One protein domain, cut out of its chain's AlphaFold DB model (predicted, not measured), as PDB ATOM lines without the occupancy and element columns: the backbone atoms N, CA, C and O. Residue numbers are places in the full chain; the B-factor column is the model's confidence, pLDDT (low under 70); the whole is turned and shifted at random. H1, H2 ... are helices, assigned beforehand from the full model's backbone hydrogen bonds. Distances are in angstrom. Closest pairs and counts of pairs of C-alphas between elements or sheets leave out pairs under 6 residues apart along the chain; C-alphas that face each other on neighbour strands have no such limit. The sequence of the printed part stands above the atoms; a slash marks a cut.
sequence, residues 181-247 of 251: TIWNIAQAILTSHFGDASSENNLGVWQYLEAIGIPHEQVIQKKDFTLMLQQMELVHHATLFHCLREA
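AT A GLANCE: This is residues 181 to 247 of the 251 residues of an uncharacterized protein of Puccinia graminis f. sp. tritici (UniProt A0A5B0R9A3). One long helix, H3, makes the length of the domain; the shorter H1 slants past its first part, and the small H2 crosses it near its middle, next to the last residues of H1. The link of residues 195 to 204 makes a loop on the side away from H3. The printed part has 67 residues with three named helices, in the order H1, H2, H3, and no named strand; the class is all helix. The whole is compact, with a radius of gyration of the C-alphas of 11.9 A and spans of 36 by 25 by 20 A.

HOW THE PARTS SIT: H3, residues 225 to 247, touches H2, residues 205 to 211, with its residues 231 to 239 alone. The closest C-alphas are those of Tyr 208 and Val 235, 6.0 A apart, and the two helices are about perpendicular at 80 degrees. H1, residues 181 to 194, only just touches H3, with 3 pairs of C-alphas within 8 A; H3 does so with residues 225 to 232 alone. Their closest C-alphas, of Trp 183 and Phe 225, are 6.7 A apart, and they run the same way at a steep tilt of 41 degrees. H1 touches H2 with residues 190 to 194 alone, closest at the C-alphas of Phe 194 and Val 205, 4.6 A apart; the two are only just about perpendicular, at 73 degrees. The packing is mostly crossed: of these 3 touching pairs, 0 are at a shallow tilt. In H1, H2 and H3 every O i to N i+4 pair is within hydrogen-bond range.

IN THESE COORDINATES: H3 is 33.0 A long, from C-alpha 225 at (101.686, -25.691, -52.474) to C-alpha 247 at (87.823, -25.691, -22.549). H1 is 19.6 A long and begins at C-alpha 181, (112.364, -23.762, -48.562). H2 is 10.0 A long.

THE WHOLE: The two C-alphas farthest apart, those of Lys 223 and Ala 247, are 37.6 A apart. The printed part has no cut. The link from H1 to H2 is short, with 10 residues; that from H2 to H3, residues 212 to 224, is long. The mean pLDDT of the printed part is 87.5, and residues 221 to 222 are under 70.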
ATOM      1  N   THR A 181     111.991 -23.632 -49.975       83.06
ATOM      2  CA  THR A 181     112.364 -23.762 -48.562       83.06
ATOM      3  C   THR A 181     111.125 -23.732 -47.668       83.06
ATOM      4  O   THR A 181     110.941 -24.635 -46.853       83.06
ATOM      5  N   ILE A 182     110.236 -22.754 -47.864       82.88
ATOM      6  CA  ILE A 182     108.967 -22.649 -47.127       82.88
ATOM      7  C   ILE A 182     108.090 -23.873 -47.408       82.88
ATOM      8  O   ILE A 182     107.498 -24.423 -46.481       82.88
ATOM      9  N   TRP A 183     108.055 -24.351 -48.652       83.38
ATOM     10  CA  TRP A 183     107.356 -25.585 -48.994       83.38
ATOM     11  C   TRP A 183     107.887 -26.788 -48.215       83.38
ATOM     12  O   TRP A 183     107.102 -27.458 -47.541       83.38
ATOM     13  N   ASN A 184     109.197 -27.027 -48.214       84.50
ATOM     14  CA  ASN A 184     109.785 -28.129 -47.452       84.50
ATOM     15  C   ASN A 184     109.454 -28.038 -45.953       84.50
ATOM     16  O   ASN A 184     109.146 -29.056 -45.335       84.50
ATOM     17  N   ILE A 185     109.483 -26.833 -45.374       87.31
ATOM     18  CA  ILE A 185     109.143 -26.610 -43.961       87.31
ATOM     19  C   ILE A 185     107.665 -26.922 -43.700       87.31
ATOM     20  O   ILE A 185     107.357 -27.694 -42.793       87.31
ATOM     21  N   ALA A 186     106.750 -26.371 -44.501       87.38
ATOM     22  CA  ALA A 186     105.315 -26.596 -44.345       87.38
ATOM     23  C   ALA A 186     104.958 -28.081 -44.505       87.38
ATOM     24  O   ALA A 186     104.222 -28.637 -43.691       87.38
ATOM     25  N   GLN A 187     105.552 -28.751 -45.496       87.75
ATOM     26  CA  GLN A 187     105.386 -30.187 -45.694       87.75
ATOM     27  C   GLN A 187     105.931 -30.994 -44.510       87.75
ATOM     28  O   GLN A 187     105.289 -31.962 -44.098       87.75
ATOM     29  N   ALA A 188     107.086 -30.617 -43.956       90.94
ATOM     30  CA  ALA A 188     107.657 -31.281 -42.789       90.94
ATOM     31  C   ALA A 188     106.732 -31.153 -41.571       90.94
ATOM     32  O   ALA A 188     106.403 -32.170 -40.968       90.94
ATOM     33  N   ILE A 189     106.242 -29.943 -41.272       90.06
ATOM     34  CA  ILE A 189     105.272 -29.698 -40.190       90.06
ATOM     35  C   ILE A 189     104.030 -30.569 -40.391       90.06
ATOM     36  O   ILE A 189     103.661 -31.337 -39.502       90.06
ATOM     37  N   LEU A 190     103.411 -30.502 -41.572       89.19
ATOM     38  CA  LEU A 190     102.206 -31.270 -41.868       89.19
ATOM     39  C   LEU A 190     102.446 -32.773 -41.708       89.19
ATOM     40  O   LEU A 190     101.650 -33.444 -41.065       89.19
ATOM     41  N   THR A 191     103.550 -33.296 -42.243       89.62
ATOM     42  CA  THR A 191     103.873 -34.730 -42.181       89.62
ATOM     43  C   THR A 191     104.137 -35.181 -40.743       89.62
ATOM     44  O   THR A 191     103.646 -36.227 -40.328       89.62
ATOM     45  N   SER A 192     104.864 -34.383 -39.955       91.50
ATOM     46  CA  SER A 192     105.148 -34.679 -38.546       91.50
ATOM     47  C   SER A 192     103.889 -34.724 -37.682       91.50
ATOM     48  O   SER A 192     103.840 -35.491 -36.722       91.50
ATOM     49  N   HIS A 193     102.871 -33.933 -38.023       90.62
ATOM     50  CA  HIS A 193     101.602 -33.875 -37.293       90.62
ATOM     51  C   HIS A 193     100.462 -34.638 -37.980       90.62
ATOM     52  O   HIS A 193      99.346 -34.664 -37.458       90.62
ATOM     53  N   PHE A 194     100.725 -35.283 -39.121       91.75
ATOM     54  CA  PHE A 194      99.685 -35.909 -39.932       91.75
ATOM     55  C   PHE A 194      98.944 -36.995 -39.162       91.75
ATOM     56  O   PHE A 194      97.718 -37.040 -39.198       91.75
ATOM     57  N   GLY A 195      99.696 -37.800 -38.409       91.31
ATOM     58  CA  GLY A 195      99.196 -38.962 -37.690       91.31
ATOM     59  C   GLY A 195      99.135 -40.224 -38.549       91.31
ATOM     60  O   GLY A 195      99.656 -40.270 -39.660       91.31
ATOM     61  N   ASP A 196      98.508 -41.256 -37.996       89.44
ATOM     62  CA  ASP A 196      98.314 -42.562 -38.627       89.44
ATOM     63  C   ASP A 196      96.837 -42.759 -38.978       89.44
ATOM     64  O   ASP A 196      96.031 -43.109 -38.118       89.44
ATOM     65  N   ALA A 197      96.499 -42.556 -40.251       86.88
ATOM     66  CA  ALA A 197      95.139 -42.721 -40.757       86.88
ATOM     67  C   ALA A 197      94.646 -44.180 -40.748       86.88
ATOM     68  O   ALA A 197      93.452 -44.424 -40.898       86.88
ATOM     69  N   SER A 198      95.535 -45.162 -40.552       87.44
ATOM     70  CA  SER A 198      95.144 -46.572 -40.417       87.44
ATOM     71  C   SER A 198      94.672 -46.940 -39.006       87.44
ATOM     72  O   SER A 198      94.121 -48.023 -38.797       87.44
ATOM     73  N   SER A 199      94.860 -46.040 -38.038       88.19
ATOM     74  CA  SER A 199      94.490 -46.232 -36.643       88.19
ATOM     75  C   SER A 199      93.417 -45.230 -36.231       88.19
ATOM     76  O   SER A 199      93.685 -44.043 -36.065       88.19
ATOM     77  N   GLU A 200      92.204 -45.716 -35.966       77.38
ATOM     78  CA  GLU A 200      91.082 -44.882 -35.501       77.38
ATOM     79  C   GLU A 200      91.350 -44.196 -34.148       77.38
ATOM     80  O   GLU A 200      90.695 -43.216 -33.801       77.38
ATOM     81  N   ASN A 201      92.333 -44.682 -33.384       81.50
ATOM     82  CA  ASN A 201      92.745 -44.086 -32.111       81.50
ATOM     83  C   ASN A 201      93.772 -42.953 -32.278       81.50
ATOM     84  O   ASN A 201      94.184 -42.344 -31.288       81.50
ATOM     85  N   ASN A 202      94.240 -42.692 -33.500       84.31
ATOM     86  CA  ASN A 202      95.216 -41.651 -33.772       84.31
ATOM     87  C   ASN A 202      94.520 -40.318 -34.095       84.31
ATOM     88  O   ASN A 202      93.875 -40.182 -35.128       84.31
ATOM     89  N   LEU A 203      94.708 -39.318 -33.231       80.75
ATOM     90  CA  LEU A 203      94.082 -37.989 -33.338       80.75
ATOM     91  C   LEU A 203      94.925 -36.991 -34.156       80.75
ATOM     92  O   LEU A 203      95.086 -35.831 -33.770       80.75
ATOM     93  N   GLY A 204      95.546 -37.459 -35.239       89.81
ATOM     94  CA  GLY A 204      96.387 -36.634 -36.102       89.81
ATOM     95  C   GLY A 204      95.604 -35.640 -36.959       89.81
ATOM     96  O   GLY A 204      94.373 -35.651 -37.015       89.81
ATOM     97  N   VAL A 205      96.336 -34.792 -37.686       91.50
ATOM     98  CA  VAL A 205      95.763 -33.812 -38.627       91.50
ATOM     99  C   VAL A 205      94.833 -34.466 -39.659       91.50
ATOM    100  O   VAL A 205      93.838 -33.848 -40.039       91.50
ATOM    101  N   TRP A 206      95.092 -35.717 -40.064       91.62
ATOM    102  CA  TRP A 206      94.237 -36.456 -41.003       91.62
ATOM    103  C   TRP A 206      92.759 -36.483 -40.571       91.62
ATOM    104  O   TRP A 206      91.873 -36.331 -41.408       91.62
ATOM    105  N   GLN A 207      92.480 -36.595 -39.268       91.38
ATOM    106  CA  GLN A 207      91.112 -36.672 -38.759       91.38
ATOM    107  C   GLN A 207      90.389 -35.327 -38.878       91.38
ATOM    108  O   GLN A 207      89.207 -35.279 -39.219       91.38
ATOM    109  N   TYR A 208      91.101 -34.226 -38.620       91.31
ATOM    110  CA  TYR A 208      90.558 -32.881 -38.796       91.31
ATOM    111  C   TYR A 208      90.266 -32.590 -40.262       91.31
ATOM    112  O   TYR A 208      89.218 -32.020 -40.550       91.31
ATOM    113  N   LEU A 209      91.149 -33.019 -41.170       92.06
ATOM    114  CA  LEU A 209      90.954 -32.906 -42.617       92.06
ATOM    115  C   LEU A 209      89.667 -33.612 -43.061       92.06
ATOM    116  O   LEU A 209      88.810 -32.982 -43.679       92.06
ATOM    117  N   GLU A 210      89.475 -34.870 -42.660       91.31
ATOM    118  CA  GLU A 210      88.249 -35.616 -42.973       91.31
ATOM    119  C   GLU A 210      87.000 -34.964 -42.362       91.31
ATOM    120  O   GLU A 210      85.971 -34.825 -43.026       91.31
ATOM    121  N   ALA A 211      87.088 -34.483 -41.117       90.31
ATOM    122  CA  ALA A 211      85.972 -33.833 -40.431       90.31
ATOM    123  C   ALA A 211      85.498 -32.543 -41.124       90.31
ATOM    124  O   ALA A 211      84.314 -32.208 -41.050       90.31
ATOM    125  N   ILE A 212      86.399 -31.828 -41.806       91.25
ATOM    126  CA  ILE A 212      86.071 -30.632 -42.597       91.25
ATOM    127  C   ILE A 212      85.831 -30.942 -44.086       91.25
ATOM    128  O   ILE A 212      85.674 -30.020 -44.884       91.25
ATOM    129  N   GLY A 213      85.756 -32.224 -44.460       91.44
ATOM    130  CA  GLY A 213      85.427 -32.676 -45.814       91.44
ATOM    131  C   GLY A 213      86.588 -32.629 -46.808       91.44
ATOM    132  O   GLY A 213      86.350 -32.562 -48.014       91.44
ATOM    133  N   ILE A 214      87.831 -32.642 -46.325       91.12
ATOM    134  CA  ILE A 214      89.045 -32.638 -47.144       91.12
ATOM    135  C   ILE A 214      89.671 -34.039 -47.095       91.12
ATOM    136  O   ILE A 214      90.157 -34.437 -46.038       91.12
ATOM    137  N   PRO A 215      89.712 -34.777 -48.221       89.75
ATOM    138  CA  PRO A 215      90.310 -36.107 -48.248       89.75
ATOM    139  C   PRO A 215      91.793 -36.050 -47.879       89.75
ATOM    140  O   PRO A 215      92.591 -35.423 -48.584       89.75
ATOM    141  N   HIS A 216      92.177 -36.724 -46.797       87.25
ATOM    142  CA  HIS A 216      93.530 -36.628 -46.242       87.25
ATOM    143  C   HIS A 216      94.617 -37.102 -47.232       87.25
ATOM    144  O   HIS A 216      95.713 -36.539 -47.276       87.25
ATOM    145  N   GLU A 217      94.297 -38.062 -48.104       84.31
ATOM    146  CA  GLU A 217      95.178 -38.576 -49.166       84.31
ATOM    147  C   GLU A 217      95.596 -37.510 -50.197       84.31
ATOM    148  O   GLU A 217      96.598 -37.667 -50.897       84.31
ATOM    149  N   GLN A 218      94.835 -36.417 -50.315       80.69
ATOM    150  CA  GLN A 218      95.045 -35.385 -51.334       80.69
ATOM    151  C   GLN A 218      95.844 -34.177 -50.829       80.69
ATOM    152  O   GLN A 218      96.224 -33.329 -51.631       80.69
ATOM    153  N   VAL A 219      96.128 -34.103 -49.526       78.62
ATOM    154  CA  VAL A 219      96.721 -32.915 -48.888       78.62
ATOM    155  C   VAL A 219      98.240 -32.883 -49.045       78.62
ATOM    156  O   VAL A 219      98.819 -31.839 -49.336       78.62
ATOM    157  N   ILE A 220      98.912 -34.034 -48.941       71.00
ATOM    158  CA  ILE A 220     100.366 -34.136 -49.157       71.00
ATOM    159  C   ILE A 220     100.654 -34.343 -50.653       71.00
ATOM    160  O   ILE A 220     101.326 -35.288 -51.071       71.00
ATOM    161  N   GLN A 221     100.123 -33.464 -51.503       68.44
ATOM    162  CA  GLN A 221     100.435 -33.466 -52.929       68.44
ATOM    163  C   GLN A 221     101.581 -32.505 -53.229       68.44
ATOM    164  O   GLN A 221     101.492 -31.302 -53.011       68.44
ATOM    165  N   LYS A 222     102.654 -33.022 -53.842       65.81
ATOM    166  CA  LYS A 222     103.838 -32.229 -54.222       65.81
ATOM    167  C   LYS A 222     103.590 -31.173 -55.316       65.81
ATOM    168  O   LYS A 222     104.540 -30.570 -55.792       65.81
ATOM    169  N   LYS A 223     102.363 -31.016 -55.813       71.00
ATOM    170  CA  LYS A 223     102.081 -30.200 -57.006       71.00
ATOM    171  C   LYS A 223     101.345 -28.899 -56.709       71.00
ATOM    172  O   LYS A 223     101.414 -28.005 -57.543       71.00
ATOM    173  N   ASP A 224     100.682 -28.783 -55.558       80.88
ATOM    174  CA  ASP A 224      99.875 -27.608 -55.222       80.88
ATOM    175  C   ASP A 224     100.183 -27.108 -53.806       80.88
ATOM    176  O   ASP A 224      99.548 -27.467 -52.815       80.88
ATOM    177  N   PHE A 225     101.225 -26.279 -53.727       82.12
ATOM    178  CA  PHE A 225     101.686 -25.691 -52.474       82.12
ATOM    179  C   PHE A 225     100.653 -24.732 -51.862       82.12
ATOM    180  O   PHE A 225     100.472 -24.717 -50.645       82.12
ATOM    181  N   THR A 226      99.951 -23.961 -52.698       84.94
ATOM    182  CA  THR A 226      98.928 -23.008 -52.249       84.94
ATOM    183  C   THR A 226      97.777 -23.737 -51.573       84.94
ATOM    184  O   THR A 226      97.366 -23.352 -50.479       84.94
ATOM    185  N   LEU A 227      97.292 -24.818 -52.191       86.94
ATOM    186  CA  LEU A 227      96.231 -25.634 -51.616       86.94
ATOM    187  C   LEU A 227      96.666 -26.266 -50.290       86.94
ATOM    188  O   LEU A 227      95.917 -26.209 -49.317       86.94
ATOM    189  N   MET A 228      97.887 -26.809 -50.222       88.00
ATOM    190  CA  MET A 228      98.423 -27.393 -48.990       88.00
ATOM    191  C   MET A 228      98.441 -26.372 -47.839       88.00
ATOM    192  O   MET A 228      97.993 -26.689 -46.739       88.00
ATOM    193  N   LEU A 229      98.902 -25.136 -48.081       88.31
ATOM    194  CA  LEU A 229      98.897 -24.079 -47.062       88.31
ATOM    195  C   LEU A 229      97.480 -23.712 -46.607       88.31
ATOM    196  O   LEU A 229      97.223 -23.649 -45.407       88.31
ATOM    197  N   GLN A 230      96.546 -23.531 -47.544       89.81
ATOM    198  CA  GLN A 230      95.146 -23.234 -47.218       89.81
ATOM    199  C   GLN A 230      94.516 -24.340 -46.364       89.81
ATOM    200  O   GLN A 230      93.788 -24.069 -45.411       89.81
ATOM    201  N   GLN A 231      94.820 -25.603 -46.668       90.12
ATOM    202  CA  GLN A 231      94.348 -26.747 -45.892       90.12
ATOM    203  C   GLN A 231      94.952 -26.769 -44.482       90.12
ATOM    204  O   GLN A 231      94.229 -27.026 -43.519       90.12
ATOM    205  N   MET A 232      96.242 -26.446 -44.335       91.00
ATOM    206  CA  MET A 232      96.882 -26.305 -43.022       91.00
ATOM    207  C   MET A 232      96.231 -25.194 -42.182       91.00
ATOM    208  O   MET A 232      95.983 -25.401 -40.995       91.00
ATOM    209  N   GLU A 233      95.897 -24.049 -42.785       92.00
ATOM    210  CA  GLU A 233      95.186 -22.956 -42.104       92.00
ATOM    211  C   GLU A 233      93.783 -23.376 -41.640       92.00
ATOM    212  O   GLU A 233      93.393 -23.103 -40.502       92.00
ATOM    213  N   LEU A 234      93.035 -24.096 -42.484       92.56
ATOM    214  CA  LEU A 234      91.709 -24.612 -42.130       92.56
ATOM    215  C   LEU A 234      91.770 -25.613 -40.969       92.56
ATOM    216  O   LEU A 234      90.969 -25.529 -40.035       92.56
ATOM    217  N   VAL A 235      92.737 -26.535 -40.992       93.00
ATOM    218  CA  VAL A 235      92.962 -27.494 -39.898       93.00
ATOM    219  C   VAL A 235      93.328 -26.776 -38.605       93.00
ATOM    220  O   VAL A 235      92.827 -27.134 -37.536       93.00
ATOM    221  N   HIS A 236      94.183 -25.756 -38.684       93.44
ATOM    222  CA  HIS A 236      94.554 -24.934 -37.537       93.44
ATOM    223  C   HIS A 236      93.324 -24.268 -36.907       93.44
ATOM    224  O   HIS A 236      93.093 -24.396 -35.703       93.44
ATOM    225  N   HIS A 237      92.463 -23.655 -37.725       93.62
ATOM    226  CA  HIS A 237      91.178 -23.104 -37.279       93.62
ATOM    227  C   HIS A 237      90.270 -24.160 -36.627       93.62
ATOM    228  O   HIS A 237      89.722 -23.922 -35.548       93.62
ATOM    229  N   ALA A 238      90.131 -25.341 -37.238       93.31
ATOM    230  CA  ALA A 238      89.317 -26.430 -36.694       93.31
ATOM    231  C   ALA A 238      89.858 -26.947 -35.349       93.31
ATOM    232  O   ALA A 238      89.087 -27.238 -34.430       93.31
ATOM    233  N   THR A 239      91.183 -26.998 -35.209       92.38
ATOM    234  CA  THR A 239      91.866 -27.407 -33.977       92.38
ATOM    235  C   THR A 239      91.610 -26.399 -32.860       92.38
ATOM    236  O   THR A 239      91.184 -26.782 -31.771       92.38
ATOM    237  N   LEU A 240      91.771 -25.100 -33.136       94.56
ATOM    238  CA  LEU A 240      91.435 -24.036 -32.185       94.56
ATOM    239  C   LEU A 240      89.971 -24.119 -31.735       94.56
ATOM    240  O   LEU A 240      89.681 -24.008 -30.542       94.56
ATOM    241  N   PHE A 241      89.047 -24.356 -32.669       94.06
ATOM    242  CA  PHE A 241      87.628 -24.509 -32.353       94.06
ATOM    243  C   PHE A 241      87.375 -25.694 -31.419       94.06
ATOM    244  O   PHE A 241      86.666 -25.549 -30.419       94.06
ATOM    245  N   HIS A 242      87.976 -26.851 -31.707       91.44
ATOM    246  CA  HIS A 242      87.874 -28.029 -30.854       91.44
ATOM    247  C   HIS A 242      88.411 -27.745 -29.442       91.44
ATOM    248  O   HIS A 242      87.693 -27.956 -28.463       91.44
ATOM    249  N   CYS A 243      89.611 -27.164 -29.327       92.00
ATOM    250  CA  CYS A 243      90.206 -26.798 -28.040       92.00
ATOM    251  C   CYS A 243      89.319 -25.841 -27.229       92.00
ATOM    252  O   CYS A 243      89.143 -26.034 -26.027       92.00
ATOM    253  N   LEU A 244      88.724 -24.830 -27.870       92.88
ATOM    254  CA  LEU A 244      87.823 -23.883 -27.208       92.88
ATOM    255  C   LEU A 244      86.531 -24.547 -26.715       92.88
ATOM    256  O   LEU A 244      86.026 -24.202 -25.645       92.88
ATOM    257  N   ARG A 245      85.992 -25.512 -27.471       90.88
ATOM    258  CA  ARG A 245      84.818 -26.285 -27.045       90.88
ATOM    259  C   ARG A 245      85.117 -27.163 -25.839       90.88
ATOM    260  O   ARG A 245      84.315 -27.165 -24.909       90.88
ATOM    261  N   GLU A 246      86.258 -27.842 -25.844       88.50
ATOM    262  CA  GLU A 246      86.715 -28.660 -24.715       88.50
ATOM    263  C   GLU A 246      87.031 -27.812 -23.476       88.50
ATOM    264  O   GLU A 246      86.730 -28.197 -22.350       88.50
ATOM    265  N   ALA A 247      87.591 -26.615 -23.657       86.25
ATOM    266  CA  ALA A 247      87.823 -25.691 -22.549       86.25
ATOM    267  C   ALA A 247      86.507 -25.215 -21.910       86.25
ATOM    268  O   ALA A 247      86.435 -25.061 -20.696       86.25
TER     269      ALA A 247